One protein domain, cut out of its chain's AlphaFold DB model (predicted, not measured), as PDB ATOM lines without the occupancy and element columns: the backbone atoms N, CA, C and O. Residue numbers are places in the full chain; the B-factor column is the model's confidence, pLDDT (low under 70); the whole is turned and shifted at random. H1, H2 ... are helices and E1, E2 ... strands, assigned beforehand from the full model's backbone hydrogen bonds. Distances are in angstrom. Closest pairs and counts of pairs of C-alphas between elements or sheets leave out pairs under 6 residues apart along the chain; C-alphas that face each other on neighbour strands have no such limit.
ATOM      1  N   THR A  27      40.243  27.569  15.767       87.38
ATOM      2  CA  THR A  27      40.101  28.978  16.163       87.38
ATOM      3  C   THR A  27      39.010  29.677  15.349       87.38
ATOM      4  O   THR A  27      38.619  29.213  14.275       87.38
ATOM      5  N   ASP A  28      38.538  30.833  15.815       84.12
ATOM      6  CA  ASP A  28      37.503  31.595  15.111       84.12
ATOM      7  C   ASP A  28      37.919  32.024  13.690       84.12
ATOM      8  O   ASP A  28      37.077  32.075  12.794       84.12
ATOM      9  N   ASP A  29      39.206  32.294  13.449       76.19
ATOM     10  CA  ASP A  29      39.721  32.612  12.107       76.19
ATOM     11  C   ASP A  29      39.704  31.383  11.186       76.19
ATOM     12  O   ASP A  29      39.190  31.430  10.067       76.19
ATOM     13  N   GLN A  30      40.172  30.236  11.693       81.06
ATOM     14  CA  GLN A  30      40.136  28.967  10.963       81.06
ATOM     15  C   GLN A  30      38.702  28.569  10.603       81.06
ATOM     16  O   GLN A  30      38.446  28.153   9.474       81.06
ATOM     17  N   ARG A  31      37.749  28.757  11.524       89.81
ATOM     18  CA  ARG A  31      36.325  28.530  11.252       89.81
ATOM     19  C   ARG A  31      35.823  29.444  10.132       89.81
ATOM     20  O   ARG A  31      35.187  28.946   9.213       89.81
ATOM     21  N   ARG A  32      36.156  30.742  10.131       87.06
ATOM     22  CA  ARG A  32      35.761  31.662   9.042       87.06
ATOM     23  C   ARG A  32      36.351  31.256   7.691       87.06
ATOM     24  O   ARG A  32      35.619  31.220   6.705       87.06
ATOM     25  N   ARG A  33      37.624  30.860   7.643       79.94
ATOM     26  CA  ARG A  33      38.257  30.348   6.411       79.94
ATOM     27  C   ARG A  33      37.612  29.056   5.917       79.94
ATOM     28  O   ARG A  33      37.424  28.895   4.713       79.94
ATOM     29  N   LEU A  34      37.239  28.151   6.824       85.62
ATOM     30  CA  LEU A  34      36.486  26.946   6.473       85.62
ATOM     31  C   LEU A  34      35.131  27.309   5.859       85.62
ATOM     32  O   LEU A  34      34.782  26.755   4.824       85.62
ATOM     33  N   LEU A  35      34.400  28.266   6.436       85.88
ATOM     34  CA  LEU A  35      33.108  28.705   5.900       85.88
ATOM     35  C   LEU A  35      33.239  29.304   4.494       85.88
ATOM     36  O   LEU A  35      32.446  28.957   3.622       85.88
ATOM     37  N   VAL A  36      34.269  30.118   4.240       81.06
ATOM     38  CA  VAL A  36      34.565  30.627   2.888       81.06
ATOM     39  C   VAL A  36      34.870  29.474   1.928       81.06
ATOM     40  O   VAL A  36      34.310  29.390   0.840       81.06
ATOM     41  N   ARG A  37      35.700  28.514   2.349       82.25
ATOM     42  CA  ARG A  37      36.070  27.354   1.524       82.25
ATOM     43  C   ARG A  37      34.897  26.417   1.225       82.25
ATOM     44  O   ARG A  37      34.885  25.778   0.178       82.25
ATOM     45  N   PHE A  38      33.924  26.336   2.130       83.94
ATOM     46  CA  PHE A  38      32.667  25.615   1.924       83.94
ATOM     47  C   PHE A  38      31.612  26.440   1.168       83.94
ATOM     48  O   PHE A  38      30.503  25.950   0.969       83.94
ATOM     49  N   GLY A  39      31.942  27.661   0.731       84.44
ATOM     50  CA  GLY A  39      31.050  28.522  -0.048       84.44
ATOM     51  C   GLY A  39      29.898  29.123   0.758       84.44
ATOM     52  O   GLY A  39      28.906  29.549   0.178       84.44
ATOM     53  N   LEU A  40      30.000  29.140   2.092       82.81
ATOM     54  CA  LEU A  40      29.027  29.809   2.966       82.81
ATOM     55  C   LEU A  40      29.228  31.331   2.988       82.81
ATOM     56  O   LEU A  40      28.296  32.060   3.315       82.81
ATOM     57  N   PHE A  41      30.428  31.793   2.629       82.88
ATOM     58  CA  PHE A  41      30.759  33.197   2.409       82.88
ATOM     59  C   PHE A  41      31.652  33.336   1.174       82.88
ATOM     60  O   PHE A  41      32.508  32.490   0.925       82.88
ATOM     61  N   ASP A  42      31.491  34.435   0.446       75.62
ATOM     62  CA  ASP A  42      32.250  34.797  -0.753       75.62
ATOM     63  C   ASP A  42      33.672  35.273  -0.417       75.62
ATOM     64  O   ASP A  42      34.574  35.214  -1.248       75.62
ATOM     65  N   SER A  43      33.890  35.779   0.803       73.88
ATOM     66  CA  SER A  43      35.193  36.283   1.255       73.88
ATOM     67  C   SER A  43      35.343  36.249   2.776       73.88
ATOM     68  O   SER A  43      34.356  36.212   3.518       73.88
ATOM     69  N   LEU A  44      36.590  36.322   3.255       74.62
ATOM     70  CA  LEU A  44      36.879  36.388   4.689       74.62
ATOM     71  C   LEU A  44      36.279  37.651   5.322       74.62
ATOM     72  O   LEU A  44      35.644  37.558   6.366       74.62
ATOM     73  N   ALA A  45      36.367  38.800   4.644       74.19
ATOM     74  CA  ALA A  45      35.776  40.056   5.109       74.19
ATOM     75  C   ALA A  45      34.251  39.954   5.306       74.19
ATOM     76  O   ALA A  45      33.703  40.475   6.279       74.19
ATOM     77  N   GLN A  46      33.550  39.246   4.414       81.06
ATOM     78  CA  GLN A  46      32.118  38.986   4.570       81.06
ATOM     79  C   GLN A  46      31.849  38.070   5.775       81.06
ATOM     80  O   GLN A  46      30.960  38.363   6.573       81.06
ATOM     81  N   ALA A  47      32.647  37.011   5.952       84.38
ATOM     82  CA  ALA A  47      32.543  36.102   7.096       84.38
ATOM     83  C   ALA A  47      32.815  36.803   8.446       84.38
ATOM     84  O   ALA A  47      32.200  36.474   9.463       84.38
ATOM     85  N   GLU A  48      33.721  37.782   8.475       84.94
ATOM     86  CA  GLU A  48      34.034  38.592   9.658       84.94
ATOM     87  C   GLU A  48      32.873  39.509  10.058       84.94
ATOM     88  O   GLU A  48      32.507  39.554  11.234       84.94
ATOM     89  N   LEU A  49      32.258  40.195   9.089       79.94
ATOM     90  CA  LEU A  49      31.137  41.113   9.323       79.94
ATOM     91  C   LEU A  49      29.826  40.385   9.643       79.94
ATOM     92  O   LEU A  49      29.003  40.882  10.418       79.94
ATOM     93  N   ALA A  50      29.611  39.218   9.034       83.25
ATOM     94  CA  ALA A  50      28.387  38.447   9.201       83.25
ATOM     95  C   ALA A  50      28.382  37.613  10.490       83.25
ATOM     96  O   ALA A  50      27.327  37.486  11.121       83.25
ATOM     97  N   GLY A  51      29.537  37.082  10.910       85.56
ATOM     98  CA  GLY A  51      29.587  36.041  11.940       85.56
ATOM     99  C   GLY A  51      28.841  34.776  11.491       85.56
ATOM    100  O   GLY A  51      28.464  34.642  10.329       85.56
ATOM    101  N   LEU A  52      28.601  33.835  12.403       88.62
ATOM    102  CA  LEU A  52      27.768  32.662  12.123       88.62
ATOM    103  C   LEU A  52      26.793  32.432  13.265       88.62
ATOM    104  O   LEU A  52      27.195  32.247  14.415       88.62
ATOM    105  N   ARG A  53      25.508  32.386  12.919       87.88
ATOM    106  CA  ARG A  53      24.428  32.078  13.847       87.88
ATOM    107  C   ARG A  53      23.542  30.996  13.264       87.88
ATOM    108  O   ARG A  53      23.260  31.007  12.068       87.88
ATOM    109  N   ILE A  54      23.121  30.064  14.106       85.12
ATOM    110  CA  ILE A  54      22.181  29.008  13.733       85.12
ATOM    111  C   ILE A  54      20.912  29.195  14.550       85.12
ATOM    112  O   ILE A  54      20.965  29.341  15.770       85.12
ATOM    113  N   ILE A  55      19.771  29.171  13.867       84.88
ATOM    114  CA  ILE A  55      18.450  29.201  14.489       84.88
ATOM    115  C   ILE A  55      17.946  27.766  14.560       84.88
ATOM    116  O   ILE A  55      17.863  27.083  13.538       84.88
ATOM    117  N   GLY A  56      17.600  27.305  15.758       82.50
ATOM    118  CA  GLY A  56      16.902  26.038  15.931       82.50
ATOM    119  C   GLY A  56      15.687  26.160  16.844       82.50
ATOM    120  O   GLY A  56      15.336  27.253  17.289       82.50
ATOM    121  N   PRO A  57      15.023  25.030  17.135       74.81
ATOM    122  CA  PRO A  57      13.707  25.022  17.776       74.81
ATOM    123  C   PRO A  57      13.680  25.589  19.203       74.81
ATOM    124  O   PRO A  57      12.601  25.866  19.715       74.81
ATOM    125  N   VAL A  58      14.839  25.771  19.846       77.62
ATOM    126  CA  VAL A  58      14.955  26.286  21.223       77.62
ATOM    127  C   VAL A  58      15.757  27.592  21.325       77.62
ATOM    128  O   VAL A  58      16.092  28.007  22.431       77.62
ATOM    129  N   GLY A  59      16.051  28.261  20.203       81.69
ATOM    130  CA  GLY A  59      16.688  29.582  20.205       81.69
ATOM    131  C   GLY A  59      17.703  29.811  19.085       81.69
ATOM    132  O   GLY A  59      17.881  28.989  18.185       81.69
ATOM    133  N   GLU A  60      18.361  30.966  19.156       86.88
ATOM    134  CA  GLU A  60      19.462  31.366  18.279       86.88
ATOM    135  C   GLU A  60      20.791  31.117  19.001       86.88
ATOM    136  O   GLU A  60      20.995  31.587  20.123       86.88
ATOM    137  N   TRP A  61      21.702  30.385  18.360       81.38
ATOM    138  CA  TRP A  61      23.054  30.165  18.866       81.38
ATOM    139  C   TRP A  61      24.068  30.875  17.991       81.38
ATOM    140  O   TRP A  61      24.152  30.635  16.783       81.38
ATOM    141  N   GLU A  62      24.875  31.720  18.618       88.38
ATOM    142  CA  GLU A  62      26.029  32.339  17.982       88.38
ATOM    143  C   GLU A  62      27.213  31.372  18.030       88.38
ATOM    144  O   GLU A  62      27.743  31.063  19.094       88.38
ATOM    145  N   LEU A  63      27.597  30.860  16.860       86.12
ATOM    146  CA  LEU A  63      28.742  29.965  16.705       86.12
ATOM    147  C   LEU A  63      30.034  30.724  16.399       86.12
ATOM    148  O   LEU A  63      31.116  30.225  16.699       86.12
ATOM    149  N   LEU A  64      29.917  31.907  15.789       89.19
ATOM    150  CA  LEU A  64      31.017  32.833  15.534       89.19
ATOM    151  C   LEU A  64      30.532  34.272  15.726       89.19
ATOM    152  O   LEU A  64      29.587  34.674  15.038       89.19
ATOM    153  N   PRO A  65      31.196  35.067  16.579       86.62
ATOM    154  CA  PRO A  65      30.833  36.463  16.768       86.62
ATOM    155  C   PRO A  65      31.148  37.294  15.519       86.62
ATOM    156  O   PRO A  65      32.088  37.004  14.769       86.62
ATOM    157  N   LYS A  66      30.385  38.368  15.318       86.88
ATOM    158  CA  LYS A  66      30.717  39.411  14.336       86.88
ATOM    159  C   LYS A  66      31.935  40.197  14.809       86.88
ATOM    160  O   LYS A  66      32.018  40.564  15.979       86.88
ATOM    161  N   LEU A  67      32.856  40.490  13.900       76.44
ATOM    162  CA  LEU A  67      33.938  41.434  14.149       76.44
ATOM    163  C   LEU A  67      33.480  42.838  13.731       76.44
ATOM    164  O   LEU A  67      32.804  42.983  12.708       76.44
TER     165      LEU A  67
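What this domain is: This is residues 27 to 67 of the 419 residues of the protein "DUF1570 domain-containing protein" of Thiorhodovibrio sp. 970 (UniProt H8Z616). Helices H1 and H2 cross to make a small head, and a two-stranded hairpin, E1 and E2, reaches away as an arm whose tip, residues 55 to 60, sticks out. The printed part has 41 residues with two named helices, then two named antiparallel strands, a mixed class. It is only just compact, close to loose, with a radius of gyration of the C-alphas of 10.3 A, spanning 30 by 19 by 17 A.

Where its parts are: Find C-alpha 28 at (37.503, 31.595, 15.111); from there H1 runs 14.3 A to residue 37. Next come H2, residues 44 to 50, 9.8 A; E1, residues 52 to 56, 13.3 A; and E2, residues 59 to 64, 15.4 A, ending at (31.017, 32.833, 15.534).

How they stand to each other: H1 and H2 touch, their closest C-alphas, Arg 32 and Ala 47, 5.8 A apart; their lines are only just about perpendicular, at 71 degrees. Both have every O i to N i+4 pair within hydrogen-bond range. Across the hairpin, E1 and E2, antiparallel at 159 degrees, look for N 54 and O 61, within hydrogen-bond range at 2.9 A. H1 and E1 are apart.

The domain as a whole: The farthest C-alphas, Ser 43 and Val 58, are 30.1 A apart. The printed part has no cut and no long link; no printed residue is under 70 in pLDDT.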